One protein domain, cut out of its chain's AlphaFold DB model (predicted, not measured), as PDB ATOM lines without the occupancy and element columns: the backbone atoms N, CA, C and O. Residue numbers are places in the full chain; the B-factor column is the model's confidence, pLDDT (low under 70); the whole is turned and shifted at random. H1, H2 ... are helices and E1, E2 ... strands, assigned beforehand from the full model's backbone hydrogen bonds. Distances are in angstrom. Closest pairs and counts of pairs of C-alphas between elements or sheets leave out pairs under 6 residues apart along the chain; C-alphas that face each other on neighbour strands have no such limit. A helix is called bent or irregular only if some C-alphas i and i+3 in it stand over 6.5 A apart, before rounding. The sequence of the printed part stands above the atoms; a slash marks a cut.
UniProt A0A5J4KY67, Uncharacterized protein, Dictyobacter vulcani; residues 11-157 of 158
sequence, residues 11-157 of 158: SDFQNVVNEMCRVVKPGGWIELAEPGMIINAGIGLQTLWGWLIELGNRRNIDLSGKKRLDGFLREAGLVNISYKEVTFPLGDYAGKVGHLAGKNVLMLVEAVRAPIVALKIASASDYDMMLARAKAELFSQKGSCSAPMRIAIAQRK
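What this domain is: This is residues 11 to 157 of the 158 residues of an uncharacterized protein of Dictyobacter vulcani (UniProt A0A5J4KY67). A long, narrow sheet of three strands runs out from a cluster of three helices, H2, H4 and H5, at one end of a flat model, and the small helix H3 packs on the sheet toward its other end, with H1 touching H3. In the cluster H4 and H5 form a helical hairpin, and H2 packs on both at a steep angle. The printed part has 147 residues with five named helices and three named strands, in the order H1 E1 H2 H3 E2 H4 H5 E3; the sheet, in the order E1 E3 E2, is antiparallel, and the class is mixed. It is only just compact, close to loose, with a radius of gyration of the C-alphas of 17.6 A, and spans 51 by 36 by 19 A.

How they stand to each other: H1, residues 11 to 23, touches H3, residues 69 to 75, with its residues 13 to 17 alone; the closest C-alphas, of Gln 14 and Phe 72, are 5.8 A apart. Edge strand E1, residues 29 to 35, is antiparallel to inner strand E3, residues 146 to 155, with N 32 and O 152 within hydrogen-bond range at 2.9 A. E3 is antiparallel to the other edge strand, E2, residues 79 to 89, with N 84 and O 151 within range at 2.8 A. H1 only grazes this sheet, with residues 17 to 21. H3 is over E3 at a height over the sheet of 8.4 A and runs along the strands, at 1 degree to E3 on the local plane. H2, residues 43 to 58, is not on the sheet; E1, H2, H3 and E2 make a split strand-helix-strand unit, two strands running the same way with E3 between them, and its crossover is right-handed. H4, residues 92 to 118, is on the sheet, the closest C-alphas to E2 being those of Pro 89 and Gly 98, 5.0 A apart; with H3 on the opposite face this gives three layers, helices on both faces of a sheet. H4 has a kink of 85 degrees near residue 99 and is irregular, with C-alphas 93 and 96 9.0 A apart; H1 is irregular too, but only just, with C-alphas 11 and 14 6.8 A apart. H5, residues 124 to 138, touches H4 at a shallow tilt of 8 degrees, opposite ways, closest at the C-alphas of Val 117 and Ala 124, 5.8 A. H2 touches H5 with residues 43 to 48 alone, at a steep tilt of 53 degrees, closest at the C-alphas of Gly 44 and Ala 134, 4.3 A. Every O i to N i+4 pair is within hydrogen-bond range in H2, H3 and H5, against 8 of 9 in H1 and 18 of 23 in H4.

Where its parts are: H1 begins at C-alpha 11, (44.574, -33.818, 57.445). E2 is 31.8 A long, E3 29.8 A and H4 31.9 A; H2 is 22.6 A and H5 21.0 A. E3 ends at C-alpha 155, (56.123, -15.387, 51.321).

The domain as a whole: The two C-alphas farthest apart, of Pro 26 and Ser 125, are 53.3 A apart. The printed part has no cut, and no link is long. The mean pLDDT of the printed part is 93.7, with residues 66 to 67 under 70.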
ATOM      1  N   SER A  11      44.303 -34.236  56.060       84.12
ATOM      2  CA  SER A  11      44.574 -33.818  57.445       84.12
ATOM      3  C   SER A  11      46.016 -33.357  57.646       84.12
ATOM      4  O   SER A  11      46.266 -32.436  58.417       84.12
ATOM      5  N   ASP A  12      46.954 -33.961  56.919       89.56
ATOM      6  CA  ASP A  12      48.388 -33.757  57.125       89.56
ATOM      7  C   ASP A  12      48.920 -32.614  56.263       89.56
ATOM      8  O   ASP A  12      49.975 -32.048  56.549       89.56
ATOM      9  N   PHE A  13      48.169 -32.226  55.231       89.31
ATOM     10  CA  PHE A  13      48.563 -31.175  54.301       89.31
ATOM     11  C   PHE A  13      48.864 -29.848  55.015       89.31
ATOM     12  O   PHE A  13      49.909 -29.249  54.764       89.31
ATOM     13  N   GLN A  14      48.016 -29.415  55.961       91.25
ATOM     14  CA  GLN A  14      48.269 -28.186  56.730       91.25
ATOM     15  C   GLN A  14      49.541 -28.301  57.577       91.25
ATOM     16  O   GLN A  14      50.323 -27.355  57.634       91.25
ATOM     17  N   ASN A  15      49.793 -29.463  58.187       92.94
ATOM     18  CA  ASN A  15      51.010 -29.694  58.966       92.94
ATOM     19  C   ASN A  15      52.262 -29.576  58.092       92.94
ATOM     20  O   ASN A  15      53.241 -28.955  58.502       92.94
ATOM     21  N   VAL A  16      52.219 -30.097  56.862       93.12
ATOM     22  CA  VAL A  16      53.330 -29.952  55.914       93.12
ATOM     23  C   VAL A  16      53.525 -28.499  55.495       93.12
ATOM     24  O   VAL A  16      54.661 -28.034  55.468       93.12
ATOM     25  N   VAL A  17      52.457 -27.746  55.218       93.81
ATOM     26  CA  VAL A  17      52.584 -26.318  54.874       93.81
ATOM     27  C   VAL A  17      53.125 -25.503  56.058       93.81
ATOM     28  O   VAL A  17      53.991 -24.647  55.863       93.81
ATOM     29  N   ASN A  18      52.706 -25.813  57.288       95.50
ATOM     30  CA  ASN A  18      53.261 -25.216  58.507       95.50
ATOM     31  C   ASN A  18      54.760 -25.507  58.637       95.50
ATOM     32  O   ASN A  18      55.550 -24.606  58.918       95.50
ATOM     33  N   GLU A  19      55.170 -26.747  58.375       95.88
ATOM     34  CA  GLU A  19      56.576 -27.140  58.420       95.88
ATOM     35  C   GLU A  19      57.397 -26.449  57.322       95.88
ATOM     36  O   GLU A  19      58.492 -25.953  57.588       95.88
ATOM     37  N   MET A  20      56.846 -26.309  56.112       95.25
ATOM     38  CA  MET A  20      57.456 -25.513  55.043       95.25
ATOM     39  C   MET A  20      57.657 -24.052  55.477       95.25
ATOM     40  O   MET A  20      58.728 -23.488  55.238       95.25
ATOM     41  N   CYS A  21      56.669 -23.451  56.149       96.12
ATOM     42  CA  CYS A  21      56.767 -22.101  56.712       96.12
ATOM     43  C   CYS A  21      57.845 -22.013  57.808       96.12
ATOM     44  O   CYS A  21      58.621 -21.059  57.847       96.12
ATOM     45  N   ARG A  22      57.969 -23.034  58.666       96.88
ATOM     46  CA  ARG A  22      58.986 -23.083  59.726       96.88
ATOM     47  C   ARG A  22      60.410 -23.083  59.164       96.88
ATOM     48  O   ARG A  22      61.264 -22.371  59.701       96.88
ATOM     49  N   VAL A  23      60.665 -23.862  58.107       96.62
ATOM     50  CA  VAL A  23      62.017 -24.067  57.550       96.62
ATOM     51  C   VAL A  23      62.436 -23.023  56.519       96.62
ATOM     52  O   VAL A  23      63.632 -22.790  56.344       96.62
ATOM     53  N   VAL A  24      61.493 -22.376  55.826       96.81
ATOM     54  CA  VAL A  24      61.837 -21.301  54.887       96.81
ATOM     55  C   VAL A  24      62.352 -20.093  55.671       96.81
ATOM     56  O   VAL A  24      61.756 -19.712  56.671       96.81
ATOM     57  N   LYS A  25      63.453 -19.464  55.253       97.00
ATOM     58  CA  LYS A  25      63.967 -18.263  55.937       97.00
ATOM     59  C   LYS A  25      62.921 -17.128  55.975       97.00
ATOM     60  O   LYS A  25      62.098 -17.059  55.057       97.00
ATOM     61  N   PRO A  26      62.956 -16.214  56.964       97.56
ATOM     62  CA  PRO A  26      62.150 -14.991  56.933       97.56
ATOM     63  C   PRO A  26      62.315 -14.235  55.607       97.56
ATOM     64  O   PRO A  26      63.419 -14.160  55.058       97.56
ATOM     65  N   GLY A  27      61.209 -13.754  55.037       97.31
ATOM     66  CA  GLY A  27      61.175 -13.158  53.696       97.31
ATOM     67  C   GLY A  27      61.353 -14.143  52.527       97.31
ATOM     68  O   GLY A  27      61.360 -13.716  51.372       97.31
ATOM     69  N   GLY A  28      61.518 -15.445  52.777       97.25
ATOM     70  CA  GLY A  28      61.610 -16.474  51.738       97.25
ATOM     71  C   GLY A  28      60.248 -16.886  51.170       97.25
ATOM     72  O   GLY A  28      59.207 -16.574  51.742       97.25
ATOM     73  N   TRP A  29      60.259 -17.597  50.041       96.81
ATOM     74  CA  TRP A  29      59.057 -17.940  49.276       96.81
ATOM     75  C   TRP A  29      58.762 -19.441  49.281       96.81
ATOM     76  O   TRP A  29      59.671 -20.272  49.244       96.81
ATOM     77  N   ILE A  30      57.474 -19.775  49.281       95.81
ATOM     78  CA  ILE A  30      56.921 -21.119  49.131       95.81
ATOM     79  C   ILE A  30      56.051 -21.142  47.878       95.81
ATOM     80  O   ILE A  30      55.288 -20.214  47.631       95.81
ATOM     81  N   GLU A  31      56.152 -22.229  47.116       94.44
ATOM     82  CA  GLU A  31      55.324 -22.491  45.941       94.44
ATOM     83  C   GLU A  31      54.738 -23.902  46.023       94.44
ATOM     84  O   GLU A  31      55.488 -24.888  46.115       94.44
ATOM     85  N   LEU A  32      53.410 -23.974  45.967       92.69
ATOM     86  CA  LEU A  32      52.612 -25.193  45.859       92.69
ATOM     87  C   LEU A  32      52.061 -25.296  44.436       92.69
ATOM     88  O   LEU A  32      51.517 -24.317  43.927       92.69
ATOM     89  N   ALA A  33      52.195 -26.464  43.811       90.50
ATOM     90  CA  ALA A  33      51.681 -26.738  42.475       90.50
ATOM     91  C   ALA A  33      50.919 -28.067  42.493       90.50
ATOM     92  O   ALA A  33      51.529 -29.124  42.642       90.50
ATOM     93  N   GLU A  34      49.595 -28.008  42.362       88.62
ATOM     94  CA  GLU A  34      48.715 -29.176  42.465       88.62
ATOM     95  C   GLU A  34      47.808 -29.315  41.237       88.62
ATOM     96  O   GLU A  34      47.373 -28.309  40.661       88.62
ATOM     97  N   PRO A  35      47.478 -30.551  40.828       86.62
ATOM     98  CA  PRO A  35      46.617 -30.780  39.686       86.62
ATOM     99  C   PRO A  35      45.188 -30.347  40.021       86.62
ATOM    100  O   PRO A  35      44.702 -30.518  41.142       86.62
ATOM    101  N   GLY A  36      44.497 -29.781  39.038       84.56
ATOM    102  CA  GLY A  36      43.062 -29.565  39.110       84.56
ATOM    103  C   GLY A  36      42.270 -30.628  38.353       84.56
ATOM    104  O   GLY A  36      42.791 -31.658  37.927       84.56
ATOM    105  N   MET A  37      40.975 -30.366  38.197       86.31
ATOM    106  CA  MET A  37      40.062 -31.277  37.510       86.31
ATOM    107  C   MET A  37      40.306 -31.243  36.004       86.31
ATOM    108  O   MET A  37      40.336 -30.163  35.419       86.31
ATOM    109  N   ILE A  38      40.443 -32.416  35.380       91.00
ATOM    110  CA  ILE A  38      40.552 -32.532  33.922       91.00
ATOM    111  C   ILE A  38      39.296 -31.943  33.263       91.00
ATOM    112  O   ILE A  38      38.172 -32.186  33.700       91.00
ATOM    113  N   ILE A  39      39.506 -31.174  32.198       93.44
ATOM    114  CA  ILE A  39      38.490 -30.454  31.432       93.44
ATOM    115  C   ILE A  39      38.336 -31.138  30.070       93.44
ATOM    116  O   ILE A  39      39.333 -31.489  29.441       93.44
ATOM    117  N   ASN A  40      37.093 -31.295  29.599       95.12
ATOM    118  CA  ASN A  40      36.756 -31.912  28.305       95.12
ATOM    119  C   ASN A  40      37.337 -33.327  28.115       95.12
ATOM    120  O   ASN A  40      37.723 -33.706  27.007       95.12
ATOM    121  N   ALA A  41      37.428 -34.105  29.196       94.75
ATOM    122  CA  ALA A  41      37.803 -35.510  29.107       94.75
ATOM    123  C   ALA A  41      36.745 -36.300  28.322       94.75
ATOM    124  O   ALA A  41      35.545 -36.069  28.474       94.75
ATOM    125  N   GLY A  42      37.195 -37.272  27.526       95.81
ATOM    126  CA  GLY A  42      36.312 -38.327  27.041       95.81
ATOM    127  C   GLY A  42      35.838 -39.217  28.195       95.81
ATOM    128  O   GLY A  42      36.380 -39.179  29.302       95.81
ATOM    129  N   ILE A  43      34.807 -40.021  27.948       96.94
ATOM    130  CA  ILE A  43      34.157 -40.832  28.985       96.94
ATOM    131  C   ILE A  43      35.098 -41.879  29.596       96.94
ATOM    132  O   ILE A  43      34.982 -42.157  30.788       96.94
ATOM    133  N   GLY A  44      36.046 -42.428  28.830       97.69
ATOM    134  CA  GLY A  44      37.051 -43.355  29.348       97.69
ATOM    135  C   GLY A  44      37.912 -42.687  30.414       97.69
ATOM    136  O   GLY A  44      37.951 -43.135  31.562       97.69
ATOM    137  N   LEU A  45      38.543 -41.565  30.059       96.94
ATOM    138  CA  LEU A  45      39.389 -40.825  30.994       96.94
ATOM    139  C   LEU A  45      38.589 -40.232  32.163       96.94
ATOM    140  O   LEU A  45      39.041 -40.304  33.305       96.94
ATOM    141  N   GLN A  46      37.395 -39.697  31.906       96.19
ATOM    142  CA  GLN A  46      36.515 -39.150  32.942       96.19
ATOM    143  C   GLN A  46      36.145 -40.207  33.989       96.19
ATOM    144  O   GLN A  46      36.189 -39.931  35.189       96.19
ATOM    145  N   THR A  47      35.819 -41.426  33.549       97.81
ATOM    146  CA  THR A  47      35.457 -42.535  34.442       97.81
ATOM    147  C   THR A  47      36.647 -42.969  35.299       97.81
ATOM    148  O   THR A  47      36.518 -43.078  36.519       97.81
ATOM    149  N   LEU A  48      37.830 -43.128  34.691       97.44
ATOM    150  CA  LEU A  48      39.065 -43.448  35.417       97.44
ATOM    151  C   LEU A  48      39.402 -42.384  36.467       97.44
ATOM    152  O   LEU A  48      39.788 -42.724  37.585       97.44
ATOM    153  N   TRP A  49      39.227 -41.103  36.128       95.06
ATOM    154  CA  TRP A  49      39.460 -39.998  37.058       95.06
ATOM    155  C   TRP A  49      38.477 -40.021  38.231       95.06
ATOM    156  O   TRP A  49      38.870 -39.788  39.372       95.06
ATOM    157  N   GLY A  50      37.212 -40.369  37.976       95.31
ATOM    158  CA  GLY A  50      36.206 -40.573  39.019       95.31
ATOM    159  C   GLY A  50      36.595 -41.678  40.003       95.31
ATOM    160  O   GLY A  50      36.542 -41.472  41.216       95.31
ATOM    161  N   TRP A  51      37.063 -42.825  39.506       97.44
ATOM    162  CA  TRP A  51      37.553 -43.908  40.366       97.44
ATOM    163  C   TRP A  51      38.831 -43.543  41.121       97.44
ATOM    164  O   TRP A  51      38.997 -43.956  42.268       97.44
ATOM    165  N   LEU A  52      39.722 -42.757  40.513       95.06
ATOM    166  CA  LEU A  52      40.902 -42.226  41.190       95.06
ATOM    167  C   LEU A  52      40.502 -41.302  42.351       95.06
ATOM    168  O   LEU A  52      41.044 -41.442  43.444       95.06
ATOM    169  N   ILE A  53      39.522 -40.414  42.156       93.50
ATOM    170  CA  ILE A  53      38.992 -39.554  43.225       93.50
ATOM    171  C   ILE A  53      38.376 -40.393  44.348       93.50
ATOM    172  O   ILE A  53      38.654 -40.135  45.517       93.50
ATOM    173  N   GLU A  54      37.594 -41.420  44.018       95.50
ATOM    174  CA  GLU A  54      37.027 -42.339  45.013       95.50
ATOM    175  C   GLU A  54      38.119 -43.093  45.790       95.50
ATOM    176  O   GLU A  54      38.050 -43.201  47.016       95.50
ATOM    177  N   LEU A  55      39.178 -43.552  45.113       95.06
ATOM    178  CA  LEU A  55      40.349 -44.135  45.772       95.06
ATOM    179  C   LEU A  55      40.988 -43.138  46.748       95.06
ATOM    180  O   LEU A  55      41.334 -43.520  47.868       95.06
ATOM    181  N   GLY A  56      41.140 -41.881  46.327       92.69
ATOM    182  CA  GLY A  56      41.632 -40.791  47.165       92.69
ATOM    183  C   GLY A  56      40.773 -40.608  48.413       92.69
ATOM    184  O   GLY A  56      41.294 -40.679  49.525       92.69
ATOM    185  N   ASN A  57      39.452 -40.495  48.250       92.50
ATOM    186  CA  ASN A  57      38.506 -40.338  49.358       92.50
ATOM    187  C   ASN A  57      38.638 -41.464  50.392       92.50
ATOM    188  O   ASN A  57      38.735 -41.189  51.586       92.50
ATOM    189  N   ARG A  58      38.737 -42.727  49.954       93.62
ATOM    190  CA  ARG A  58      38.926 -43.879  50.860       93.62
ATOM    191  C   ARG A  58      40.253 -43.865  51.616       93.62
ATOM    192  O   ARG A  58      40.389 -44.560  52.618       93.62
ATOM    193  N   ARG A  59      41.232 -43.100  51.135       91.19
ATOM    194  CA  ARG A  59      42.544 -42.901  51.764       91.19
ATOM    195  C   ARG A  59      42.663 -41.554  52.481       91.19
ATOM    196  O   ARG A  59      43.755 -41.214  52.925       91.19
ATOM    197  N   ASN A  60      41.567 -40.802  52.610       90.75
ATOM    198  CA  ASN A  60      41.547 -39.431  53.126       90.75
ATOM    199  C   ASN A  60      42.441 -38.462  52.329       90.75
ATOM    200  O   ASN A  60      43.008 -37.543  52.909       90.75
ATOM    201  N   ILE A  61      42.572 -38.662  51.016       90.38
ATOM    202  CA  ILE A  61      43.356 -37.839  50.086       90.38
ATOM    203  C   ILE A  61      42.401 -37.091  49.138       90.38
ATOM    204  O   ILE A  61      41.669 -37.709  48.364       90.38
ATOM    205  N   ASP A  62      42.426 -35.757  49.156       87.50
ATOM    206  CA  ASP A  62      41.587 -34.897  48.304       87.50
ATOM    207  C   ASP A  62      42.172 -34.727  46.895       87.50
ATOM    208  O   ASP A  62      42.715 -33.688  46.534       87.50
ATOM    209  N   LEU A  63      41.995 -35.741  46.053       87.00
ATOM    210  CA  LEU A  63      42.378 -35.670  44.639       87.00
ATOM    211  C   LEU A  63      41.433 -34.809  43.786       87.00
ATOM    212  O   LEU A  63      41.704 -34.577  42.611       87.00
ATOM    213  N   SER A  64      40.323 -34.330  44.356       80.38
ATOM    214  CA  SER A  64      39.397 -33.433  43.657       80.38
ATOM    215  C   SER A  64      39.846 -31.969  43.693       80.38
ATOM    216  O   SER A  64      39.313 -31.134  42.956       80.38
ATOM    217  N   GLY A  65      40.831 -31.647  44.540       73.75
ATOM    218  CA  GLY A  65      41.324 -30.287  44.728       73.75
ATOM    219  C   GLY A  65      40.243 -29.345  45.259       73.75
ATOM    220  O   GLY A  65      40.226 -28.170  44.889       73.75
ATOM    221  N   LYS A  66      39.312 -29.861  46.075       67.56
ATOM    222  CA  LYS A  66      38.252 -29.065  46.716       67.56
ATOM    223  C   LYS A  66      38.840 -28.100  47.738       67.56
ATOM    224  O   LYS A  66      38.358 -26.975  47.860       67.56
ATOM    225  N   LYS A  67      39.882 -28.512  48.463       67.00
ATOM    226  CA  LYS A  67      40.621 -27.602  49.340       67.00
ATOM    227  C   LYS A  67      41.527 -26.687  48.520       67.00
ATOM    228  O   LYS A  67      42.349 -27.137  47.726       67.00
ATOM    229  N   ARG A  68      41.368 -25.377  48.720       78.50
ATOM    230  CA  ARG A  68      42.110 -24.362  47.969       78.50
ATOM    231  C   ARG A  68      43.493 -24.141  48.585       78.50
ATOM    232  O   ARG A  68      43.615 -23.966  49.796       78.50
ATOM    233  N   LEU A  69      44.528 -24.117  47.742       87.44
ATOM    234  CA  LEU A  69      45.929 -23.958  48.163       87.44
ATOM    235  C   LEU A  69      46.191 -22.654  48.922       87.44
ATOM    236  O   LEU A  69      47.002 -22.627  49.842       87.44
ATOM    237  N   ASP A  70      45.487 -21.580  48.565       86.00
ATOM    238  CA  ASP A  70      45.597 -20.291  49.244       86.00
ATOM    239  C   ASP A  70      45.103 -20.350  50.694       86.00
ATOM    240  O   ASP A  70      45.663 -19.655  51.537       86.00
ATOM    241  N   GLY A  71      44.116 -21.198  50.998       89.62
ATOM    242  CA  GLY A  71      43.657 -21.446  52.368       89.62
ATOM    243  C   GLY A  71      44.787 -21.966  53.252       89.62
ATOM    244  O   GLY A  71      45.127 -21.328  54.245       89.62
ATOM    245  N   PHE A  72      45.456 -23.040  52.820       91.38
ATOM    246  CA  PHE A  72      46.562 -23.628  53.581       91.38
ATOM    247  C   PHE A  72      47.720 -22.645  53.812       91.38
ATOM    248  O   PHE A  72      48.310 -22.600  54.894       91.38
ATOM    249  N   LEU A  73      48.043 -21.836  52.796       94.06
ATOM    250  CA  LEU A  73      49.104 -20.829  52.886       94.06
ATOM    251  C   LEU A  73      48.740 -19.704  53.869       94.06
ATOM    252  O   LEU A  73      49.594 -19.284  54.650       94.06
ATOM    253  N   ARG A  74      47.480 -19.240  53.866       94.50
ATOM    254  CA  ARG A  74      46.978 -18.235  54.824       94.50
ATOM    255  C   ARG A  74      46.997 -18.762  56.249       94.50
ATOM    256  O   ARG A  74      47.473 -18.069  57.142       94.50
ATOM    257  N   GLU A  75      46.507 -19.980  56.450       94.69
ATOM    258  CA  GLU A  75      46.468 -20.632  57.762       94.69
ATOM    259  C   GLU A  75      47.875 -20.837  58.346       94.69
ATOM    260  O   GLU A  75      48.060 -20.720  59.554       94.69
ATOM    261  N   ALA A  76      48.893 -21.030  57.498       95.00
ATOM    262  CA  ALA A  76      50.296 -21.111  57.916       95.00
ATOM    263  C   ALA A  76      50.955 -19.745  58.214       95.00
ATOM    264  O   ALA A  76      52.159 -19.682  58.480       95.00
ATOM    265  N   GLY A  77      50.206 -18.639  58.141       96.00
ATOM    266  CA  GLY A  77      50.697 -17.287  58.422       96.00
ATOM    267  C   GLY A  77      51.566 -16.676  57.318       96.00
ATOM    268  O   GLY A  77      52.300 -15.716  57.576       96.00
ATOM    269  N   LEU A  78      51.517 -17.218  56.097       97.12
ATOM    270  CA  LEU A  78      52.238 -16.660  54.953       97.12
ATOM    271  C   LEU A  78      51.514 -15.423  54.399       97.12
ATOM    272  O   LEU A  78      50.296 -15.275  54.501       97.12
ATOM    273  N   VAL A  79      52.283 -14.526  53.788       97.00
ATOM    274  CA  VAL A  79      51.829 -13.249  53.217       97.00
ATOM    275  C   VAL A  79      52.115 -13.194  51.713       97.00
ATOM    276  O   VAL A  79      52.702 -14.121  51.158       97.00
ATOM    277  N   ASN A  80      51.694 -12.121  51.033       96.62
ATOM    278  CA  ASN A  80      51.922 -11.917  49.591       96.62
ATOM    279  C   ASN A  80      51.463 -13.104  48.727       96.62
ATOM    280  O   ASN A  80      52.165 -13.548  47.819       96.62
ATOM    281  N   ILE A  81      50.284 -13.640  49.050       95.75
ATOM    282  CA  ILE A  81      49.754 -14.850  48.422       95.75
ATOM    283  C   ILE A  81      49.240 -14.522  47.022       95.75
ATOM    284  O   ILE A  81      48.350 -13.689  46.851       95.75
ATOM    285  N   SER A  82      49.774 -15.231  46.036       93.94
ATOM    286  CA  SER A  82      49.398 -15.167  44.629       93.94
ATOM    287  C   SER A  82      48.901 -16.528  44.159       93.94
ATOM    288  O   SER A  82      49.401 -17.568  44.595       93.94
ATOM    289  N   TYR A  83      47.922 -16.514  43.256       90.69
ATOM    290  CA  TYR A  83      47.375 -17.705  42.622       90.69
ATOM    291  C   TYR A  83      47.452 -17.577  41.106       90.69
ATOM    292  O   TYR A  83      47.104 -16.542  40.536       90.69
ATOM    293  N   LYS A  84      47.848 -18.666  40.454       90.94
ATOM    294  CA  LYS A  84      47.811 -18.815  39.007       90.94
ATOM    295  C   LYS A  84      47.311 -20.206  38.655       90.94
ATOM    296  O   LYS A  84      47.716 -21.189  39.264       90.94
ATOM    297  N   GLU A  85      46.487 -20.292  37.624       91.00
ATOM    298  CA  GLU A  85      46.166 -21.562  36.984       91.00
ATOM    299  C   GLU A  85      46.849 -21.611  35.617       91.00
ATOM    300  O   GLU A  85      46.837 -20.632  34.866       91.00
ATOM    301  N   VAL A  86      47.501 -22.731  35.318       92.19
ATOM    302  CA  VAL A  86      48.108 -22.998  34.013       92.19
ATOM    303  C   VAL A  86      47.490 -24.265  33.461       92.19
ATOM    304  O   VAL A  86      47.642 -25.334  34.044       92.19
ATOM    305  N   THR A  87      46.820 -24.150  32.323       93.31
ATOM    306  CA  THR A  87      46.181 -25.288  31.662       93.31
ATOM    307  C   THR A  87      47.084 -25.829  30.569       93.31
ATOM    308  O   THR A  87      47.587 -25.069  29.741       93.31
ATOM    309  N   PHE A  88      47.280 -27.143  30.554       92.69
ATOM    310  CA  PHE A  88      48.047 -27.834  29.525       92.69
ATOM    311  C   PHE A  88      47.167 -28.840  28.773       92.69
ATOM    312  O   PHE A  88      46.290 -29.472  29.372       92.69
ATOM    313  N   PRO A  89      47.363 -28.978  27.453       95.88
ATOM    314  CA  PRO A  89      46.581 -29.903  26.651       95.88
ATOM    315  C   PRO A  89      46.970 -31.355  26.948       95.88
ATOM    316  O   PRO A  89      48.128 -31.651  27.249       95.88
ATOM    317  N   LEU A  90      46.004 -32.260  26.819       95.88
ATOM    318  CA  LEU A  90      46.168 -33.699  26.985       95.88
ATOM    319  C   LEU A  90      45.730 -34.419  25.710       95.88
ATOM    320  O   LEU A  90      44.541 -34.501  25.414       95.88
ATOM    321  N   GLY A  91      46.691 -34.991  24.993       95.94
ATOM    322  CA  GLY A  91      46.441 -35.807  23.811       95.94
ATOM    323  C   GLY A  91      47.028 -35.260  22.514       95.94
ATOM    324  O   GLY A  91      47.590 -34.163  22.456       95.94
ATOM    325  N   ASP A  92      46.900 -36.058  21.460       96.88
ATOM    326  CA  ASP A  92      47.630 -35.882  20.200       96.88
ATOM    327  C   ASP A  92      47.182 -34.658  19.405       96.88
ATOM    328  O   ASP A  92      47.976 -34.099  18.647       96.88
ATOM    329  N   TYR A  93      45.956 -34.181  19.639       95.44
ATOM    330  CA  TYR A  93      45.421 -32.962  19.026       95.44
ATOM    331  C   TYR A  93      46.310 -31.723  19.255       95.44
ATOM    332  O   TYR A  93      46.264 -30.773  18.477       95.44
ATOM    333  N   ALA A  94      47.125 -31.719  20.317       95.81
ATOM    334  CA  ALA A  94      48.049 -30.635  20.653       95.81
ATOM    335  C   ALA A  94      49.521 -30.974  20.344       95.81
ATOM    336  O   ALA A  94      50.448 -30.416  20.942       95.81
ATOM    337  N   GLY A  95      49.750 -31.909  19.419       95.38
ATOM    338  CA  GLY A  95      51.075 -32.327  18.980       95.38
ATOM    339  C   GLY A  95      51.893 -32.995  20.087       95.38
ATOM    340  O   GLY A  95      51.366 -33.598  21.022       95.38
ATOM    341  N   LYS A  96      53.224 -32.882  19.994       95.62
ATOM    342  CA  LYS A  96      54.165 -33.614  20.863       95.62
ATOM    343  C   LYS A  96      53.969 -33.335  22.358       95.62
ATOM    344  O   LYS A  96      54.107 -34.250  23.166       95.62
ATOM    345  N   VAL A  97      53.676 -32.088  22.731       94.00
ATOM    346  CA  VAL A  97      53.482 -31.708  24.141       94.00
ATOM    347  C   VAL A  97      52.232 -32.378  24.704       94.00
ATOM    348  O   VAL A  97      52.311 -33.008  25.757       94.00
ATOM    349  N   GLY A  98      51.113 -32.307  23.979       95.69
ATOM    350  CA  GLY A  98      49.871 -32.958  24.387       95.69
ATOM    351  C   GLY A  98      49.998 -34.479  24.448       95.69
ATOM    352  O   GLY A  98      49.552 -35.081  25.424       95.69
ATOM    353  N   HIS A  99      50.683 -35.091  23.477       96.00
ATOM    354  CA  HIS A  99      50.961 -36.530  23.468       96.00
ATOM    355  C   HIS A  99      51.702 -36.979  24.738       96.00
ATOM    356  O   HIS A  99      51.280 -37.907  25.430       96.00
ATOM    357  N   LEU A 100      52.797 -36.290  25.087       96.06
ATOM    358  CA  LEU A 100      53.588 -36.614  26.278       96.06
ATOM    359  C   LEU A 100      52.805 -36.375  27.574       96.06
ATOM    360  O   LEU A 100      52.862 -37.202  28.483       96.06
ATOM    361  N   ALA A 101      52.041 -35.283  27.655       94.81
ATOM    362  CA  ALA A 101      51.198 -35.005  28.814       94.81
ATOM    363  C   ALA A 101      50.096 -36.068  28.985       94.81
ATOM    364  O   ALA A 101      49.893 -36.573  30.089       94.81
ATOM    365  N   GLY A 102      49.449 -36.480  27.890       95.69
ATOM    366  CA  GLY A 102      48.477 -37.575  27.876       95.69
ATOM    367  C   GLY A 102      49.092 -38.903  28.323       95.69
ATOM    368  O   GLY A 102      48.509 -39.606  29.147       95.69
ATOM    369  N   LYS A 103      50.312 -39.219  27.871       96.38
ATOM    370  CA  LYS A 103      51.047 -40.412  28.317       96.38
ATOM    371  C   LYS A 103      51.328 -40.394  29.822       96.38
ATOM    372  O   LYS A 103      51.137 -41.415  30.475       96.38
ATOM    373  N   ASN A 104      51.719 -39.250  30.386       94.12
ATOM    374  CA  ASN A 104      51.935 -39.124  31.834       94.12
ATOM    375  C   ASN A 104      50.645 -39.376  32.630       94.12
ATOM    376  O   ASN A 104      50.669 -40.073  33.643       94.12
ATOM    377  N   VAL A 105      49.512 -38.851  32.153       94.12
ATOM    378  CA  VAL A 105      48.192 -39.106  32.755       94.12
ATOM    379  C   VAL A 105      47.831 -40.592  32.682       94.12
ATOM    380  O   VAL A 105      47.363 -41.154  33.671       94.12
ATOM    381  N   LEU A 106      48.099 -41.249  31.550       96.00
ATOM    382  CA  LEU A 106      47.869 -42.686  31.385       96.00
ATOM    383  C   LEU A 106      48.718 -43.529  32.344       96.00
ATOM    384  O   LEU A 106      48.197 -44.458  32.951       96.00
ATOM    385  N   MET A 107      49.988 -43.171  32.547       95.81
ATOM    386  CA  MET A 107      50.854 -43.853  33.517       95.81
ATOM    387  C   MET A 107      50.312 -43.752  34.949       95.81
ATOM    388  O   MET A 107      50.382 -44.724  35.700       95.81
ATOM    389  N   LEU A 108      49.746 -42.599  35.329       92.81
ATOM    390  CA  LEU A 108      49.117 -42.427  36.640       92.81
ATOM    391  C   LEU A 108      47.915 -43.362  36.809       92.81
ATOM    392  O   LEU A 108      47.838 -44.069  37.814       92.81
ATOM    393  N   VAL A 109      46.986 -43.378  35.847       94.81
ATOM    394  CA  VAL A 109      45.803 -44.249  35.947       94.81
ATOM    395  C   VAL A 109      46.208 -45.728  35.915       94.81
ATOM    396  O   VAL A 109      45.752 -46.507  36.743       94.81
ATOM    397  N   GLU A 110      47.174 -46.120  35.085       96.69
ATOM    398  CA  GLU A 110      47.706 -47.491  35.083       96.69
ATOM    399  C   GLU A 110      48.266 -47.908  36.451       96.69
ATOM    400  O   GLU A 110      47.962 -49.001  36.937       96.69
ATOM    401  N   ALA A 111      49.015 -47.025  37.121       95.75
ATOM    402  CA  ALA A 111      49.616 -47.305  38.423       95.75
ATOM    403  C   ALA A 111      48.582 -47.533  39.543       95.75
ATOM    404  O   ALA A 111      48.846 -48.276  40.491       95.75
ATOM    405  N   VAL A 112      47.393 -46.927  39.448       95.25
ATOM    406  CA  VAL A 112      46.341 -47.050  40.474       95.25
ATOM    407  C   VAL A 112      45.310 -48.141  40.179       95.25
ATOM    408  O   VAL A 112      44.409 -48.363  40.990       95.25
ATOM    409  N   ARG A 113      45.448 -48.877  39.071       97.88
ATOM    410  CA  ARG A 113      44.546 -49.982  38.720       97.88
ATOM    411  C   ARG A 113      44.414 -51.007  39.844       97.88
ATOM    412  O   ARG A 113      43.309 -51.323  40.276       97.88
ATOM    413  N   ALA A 114      45.541 -51.539  40.320       98.00
ATOM    414  CA  ALA A 114      45.556 -52.587  41.341       98.00
ATOM    415  C   ALA A 114      44.828 -52.172  42.637       98.00
ATOM    416  O   ALA A 114      43.937 -52.912  43.063       98.00
ATOM    417  N   PRO A 115      45.113 -51.003  43.254       97.00
ATOM    418  CA  PRO A 115      44.374 -50.581  44.441       97.00
ATOM    419  C   PRO A 115      42.891 -50.274  44.176       97.00
ATOM    420  O   PRO A 115      42.072 -50.544  45.054       97.00
ATOM    421  N   ILE A 116      42.516 -49.771  42.993       98.19
ATOM    422  CA  ILE A 116      41.103 -49.546  42.623       98.19
ATOM    423  C   ILE A 116      40.322 -50.864  42.595       98.19
ATOM    424  O   ILE A 116      39.241 -50.957  43.183       98.19
ATOM    425  N   VAL A 117      40.894 -51.896  41.971       98.38
ATOM    426  CA  VAL A 117      40.286 -53.233  41.900       98.38
ATOM    427  C   VAL A 117      40.250 -53.895  43.278       98.38
ATOM    428  O   VAL A 117      39.218 -54.433  43.672       98.38
ATOM    429  N   ALA A 118      41.339 -53.816  44.048       97.94
ATOM    430  CA  ALA A 118      41.417 -54.411  45.385       97.94
ATOM    431  C   ALA A 118      40.365 -53.836  46.348       97.94
ATOM    432  O   ALA A 118      39.778 -54.570  47.141       97.94
ATOM    433  N   LEU A 119      40.081 -52.534  46.247       97.38
ATOM    434  CA  LEU A 119      39.038 -51.868  47.028       97.38
ATOM    435  C   LEU A 119      37.635 -52.010  46.421       97.38
ATOM    436  O   LEU A 119      36.685 -51.453  46.971       97.38
ATOM    437  N   LYS A 120      37.471 -52.748  45.317       97.88
ATOM    438  CA  LYS A 120      36.186 -52.938  44.625       97.88
ATOM    439  C   LYS A 120      35.519 -51.612  44.233       97.88
ATOM    440  O   LYS A 120      34.299 -51.495  44.271       97.88
ATOM    441  N   ILE A 121      36.319 -50.600  43.894       98.25
ATOM    442  CA  ILE A 121      35.819 -49.332  43.336       98.25
ATOM    443  C   ILE A 121      35.333 -49.562  41.898       98.25
ATOM    444  O   ILE A 121      34.329 -48.994  41.481       98.25
ATOM    445  N   ALA A 122      36.025 -50.437  41.166       98.38
ATOM    446  CA  ALA A 122      35.639 -50.929  39.850       98.38
ATOM    447  C   ALA A 122      36.063 -52.397  39.702       98.38
ATOM    448  O   ALA A 122      36.965 -52.864  40.409       98.38
ATOM    449  N   SER A 123      35.438 -53.122  38.775       98.56
ATOM    450  CA  SER A 123      35.928 -54.442  38.377       98.56
ATOM    451  C   SER A 123      37.195 -54.314  37.521       98.56
ATOM    452  O   SER A 123      37.447 -53.276  36.906       98.56
ATOM    453  N   ALA A 124      38.001 -55.377  37.456       98.38
ATOM    454  CA  ALA A 124      39.179 -55.404  36.587       98.38
ATOM    455  C   ALA A 124      38.804 -55.204  35.106       98.38
ATOM    456  O   ALA A 124      39.472 -54.446  34.408       98.38
ATOM    457  N   SER A 125      37.711 -55.829  34.655       98.38
ATOM    458  CA  SER A 125      37.220 -55.715  33.278       98.38
ATOM    459  C   SER A 125      36.739 -54.308  32.943       98.38
ATOM    460  O   SER A 125      37.086 -53.789  31.883       98.38
ATOM    461  N   ASP A 126      35.993 -53.663  33.845       98.44
ATOM    462  CA  ASP A 126      35.538 -52.285  33.623       98.44
ATOM    463  C   ASP A 126      36.723 -51.325  33.586       98.44
ATOM    464  O   ASP A 126      36.760 -50.411  32.758       98.44
ATOM    465  N   TYR A 127      37.721 -51.562  34.445       98.56
ATOM    466  CA  TYR A 127      38.936 -50.763  34.471       98.56
ATOM    467  C   TYR A 127      39.705 -50.847  33.157       98.56
ATOM    468  O   TYR A 127      40.039 -49.820  32.567       98.56
ATOM    469  N   ASP A 128      39.953 -52.064  32.676       98.50
ATOM    470  CA  ASP A 128      40.696 -52.298  31.438       98.50
ATOM    471  C   ASP A 128      39.950 -51.746  30.222       98.50
ATOM    472  O   ASP A 128      40.562 -51.127  29.346       98.50
ATOM    473  N   MET A 129      38.621 -51.885  30.201       98.56
ATOM    474  CA  MET A 129      37.769 -51.303  29.167       98.56
ATOM    475  C   MET A 129      37.878 -49.770  29.146       98.56
ATOM    476  O   MET A 129      38.080 -49.179  28.083       98.56
ATOM    477  N   MET A 130      37.770 -49.110  30.305       98.69
ATOM    478  CA  MET A 130      37.878 -47.649  30.377       98.69
ATOM    479  C   MET A 130      39.296 -47.156  30.085       98.69
ATOM    480  O   MET A 130      39.448 -46.124  29.436       98.69
ATOM    481  N   LEU A 131      40.331 -47.905  30.474       98.50
ATOM    482  CA  LEU A 131      41.723 -47.601  30.138       98.50
ATOM    483  C   LEU A 131      41.977 -47.675  28.629       98.50
ATOM    484  O   LEU A 131      42.575 -46.759  28.064       98.50
ATOM    485  N   ALA A 132      41.504 -48.729  27.960       98.31
ATOM    486  CA  ALA A 132      41.600 -48.845  26.506       98.31
ATOM    487  C   ALA A 132      40.875 -47.686  25.805       98.31
ATOM    488  O   ALA A 132      41.404 -47.091  24.864       98.31
ATOM    489  N   ARG A 133      39.697 -47.309  26.315       98.06
ATOM    490  CA  ARG A 133      38.934 -46.171  25.803       98.06
ATOM    491  C   ARG A 133      39.658 -44.839  26.011       98.06
ATOM    492  O   ARG A 133      39.766 -44.073  25.063       98.06
ATOM    493  N   ALA A 134      40.217 -44.594  27.194       97.62
ATOM    494  CA  ALA A 134      40.984 -43.385  27.492       97.62
ATOM    495  C   ALA A 134      42.224 -43.244  26.593       97.62
ATOM    496  O   ALA A 134      42.535 -42.146  26.137       97.62
ATOM    497  N   LYS A 135      42.910 -44.357  26.288       97.44
ATOM    498  CA  LYS A 135      44.024 -44.378  25.324       97.44
ATOM    499  C   LYS A 135      43.570 -43.938  23.932       97.44
ATOM    500  O   LYS A 135      44.222 -43.095  23.323       97.44
ATOM    501  N   ALA A 136      42.448 -44.471  23.450       96.88
ATOM    502  CA  ALA A 136      41.883 -44.082  22.158       96.88
ATOM    503  C   ALA A 136      41.421 -42.612  22.134       96.88
ATOM    504  O   ALA A 136      41.616 -41.923  21.137       96.88
ATOM    505  N   GLU A 137      40.843 -42.121  23.233       96.25
ATOM    506  CA  GLU A 137      40.416 -40.724  23.386       96.25
ATOM    507  C   GLU A 137      41.605 -39.754  23.345       96.25
ATOM    508  O   GLU A 137      41.560 -38.763  22.621       96.25
ATOM    509  N   LEU A 138      42.678 -40.043  24.089       95.62
ATOM    510  CA  LEU A 138      43.848 -39.166  24.179       95.62
ATOM    511  C   LEU A 138      44.721 -39.196  22.922       95.62
ATOM    512  O   LEU A 138      45.256 -38.162  22.534       95.62
ATOM    513  N   PHE A 139      44.870 -40.348  22.270       93.38
ATOM    514  CA  PHE A 139      45.720 -40.477  21.077       93.38
ATOM    515  C   PHE A 139      44.951 -40.297  19.760       93.38
ATOM    516  O   PHE A 139      45.455 -40.560  18.671       93.38
ATOM    517  N   SER A 140      43.721 -39.797  19.847       92.25
ATOM    518  CA  SER A 140      42.989 -39.259  18.708       92.25
ATOM    519  C   SER A 140      43.516 -37.867  18.340       92.25
ATOM    520  O   SER A 140      43.745 -37.014  19.197       92.25
ATOM    521  N   GLN A 141      43.615 -37.589  17.037       85.19
ATOM    522  CA  GLN A 141      43.904 -36.243  16.515       85.19
ATOM    523  C   GLN A 141      42.747 -35.255  16.748       85.19
ATOM    524  O   GLN A 141      42.915 -34.043  16.647       85.19
ATOM    525  N   LYS A 142      41.551 -35.770  17.052       82.44
ATOM    526  CA  LYS A 142      40.368 -34.986  17.410       82.44
ATOM    527  C   LYS A 142      40.222 -35.007  18.928       82.44
ATOM    528  O   LYS A 142      39.943 -36.067  19.484       82.44
ATOM    529  N   GLY A 143      40.393 -33.857  19.575       86.75
ATOM    530  CA  GLY A 143      40.271 -33.722  21.023       86.75
ATOM    531  C   GLY A 143      40.373 -32.272  21.494       86.75
ATOM    532  O   GLY A 143      40.758 -31.382  20.739       86.75
ATOM    533  N   SER A 144      39.994 -32.042  22.748       93.25
ATOM    534  CA  SER A 144      40.119 -30.752  23.448       93.25
ATOM    535  C   SER A 144      40.378 -30.935  24.950       93.25
ATOM    536  O   SER A 144      40.196 -30.004  25.741       93.25
ATOM    537  N   CYS A 145      40.774 -32.152  25.344       96.62
ATOM    538  CA  CYS A 145      41.007 -32.535  26.729       96.62
ATOM    539  C   CYS A 145      42.208 -31.776  27.290       96.62
ATOM    540  O   CYS A 145      43.268 -31.731  26.674       96.62
ATOM    541  N   SER A 146      42.082 -31.207  28.482       95.56
ATOM    542  CA  SER A 146      43.168 -30.458  29.114       95.56
ATOM    543  C   SER A 146      43.158 -30.631  30.625       95.56
ATOM    544  O   SER A 146      42.136 -30.975  31.213       95.56
ATOM    545  N   ALA A 147      44.304 -30.413  31.260       92.25
ATOM    546  CA  ALA A 147      44.431 -30.454  32.708       92.25
ATOM    547  C   ALA A 147      44.942 -29.105  33.232       92.25
ATOM    548  O   ALA A 147      45.959 -28.603  32.749       92.25
ATOM    549  N   PRO A 148      44.257 -28.503  34.214       91.88
ATOM    550  CA  PRO A 148      44.775 -27.353  34.931       91.88
ATOM    551  C   PRO A 148      45.814 -27.787  35.974       91.88
ATOM    552  O   PRO A 148      45.653 -28.792  36.666       91.88
ATOM    553  N   MET A 149      46.865 -26.987  36.120       89.81
ATOM    554  CA  MET A 149      47.786 -26.977  37.252       89.81
ATOM    555  C   MET A 149      47.535 -25.704  38.052       89.81
ATOM    556  O   MET A 149      47.631 -24.595  37.520       89.81
ATOM    557  N   ARG A 150      47.225 -25.859  39.333       90.38
ATOM    558  CA  ARG A 150      46.982 -24.761  40.266       90.38
ATOM    559  C   ARG A 150      48.266 -24.447  41.000       90.38
ATOM    560  O   ARG A 150      48.801 -25.304  41.692       90.38
ATOM    561  N   ILE A 151      48.741 -23.222  40.853       92.00
ATOM    562  CA  ILE A 151      49.991 -22.750  41.432       92.00
ATOM    563  C   ILE A 151      49.652 -21.662  42.442       92.00
ATOM    564  O   ILE A 151      49.016 -20.664  42.104       92.00
ATOM    565  N   ALA A 152      50.086 -21.850  43.682       93.62
ATOM    566  CA  ALA A 152      49.970 -20.854  44.733       93.62
ATOM    567  C   ALA A 152      51.354 -20.537  45.296       93.62
ATOM    568  O   ALA A 152      52.105 -21.436  45.675       93.62
ATOM    569  N   ILE A 153      51.686 -19.251  45.334       94.94
ATOM    570  CA  ILE A 153      52.978 -18.742  45.793       94.94
ATOM    571  C   ILE A 153      52.724 -17.817  46.977       94.94
ATOM    572  O   ILE A 153      51.804 -17.005  46.932       94.94
ATOM    573  N   ALA A 154      53.524 -17.931  48.032       96.88
ATOM    574  CA  ALA A 154      53.416 -17.091  49.218       96.88
ATOM    575  C   ALA A 154      54.779 -16.863  49.874       96.88
ATOM    576  O   ALA A 154      55.712 -17.643  49.683       96.88
ATOM    577  N   GLN A 155      54.891 -15.802  50.665       97.75
ATOM    578  CA  GLN A 155      56.123 -15.387  51.321       97.75
ATOM    579  C   GLN A 155      56.009 -15.535  52.839       97.75
ATOM    580  O   GLN A 155      54.993 -15.181  53.436       97.75
ATOM    581  N   ARG A 156      57.067 -16.013  53.495       97.25
ATOM    582  CA  ARG A 156      57.172 -15.951  54.955       97.25
ATOM    583  C   ARG A 156      57.398 -14.507  55.383       97.25
ATOM    584  O   ARG A 156      58.252 -13.821  54.825       97.25
ATOM    585  N   LYS A 157      56.659 -14.068  56.400       94.50
ATOM    586  CA  LYS A 157      56.855 -12.757  57.026       94.50
ATOM    587  C   LYS A 157      58.314 -12.588  57.496       94.50
ATOM    588  O   LYS A 157      58.952 -13.571  57.878       94.50
TER     589      LYS A 157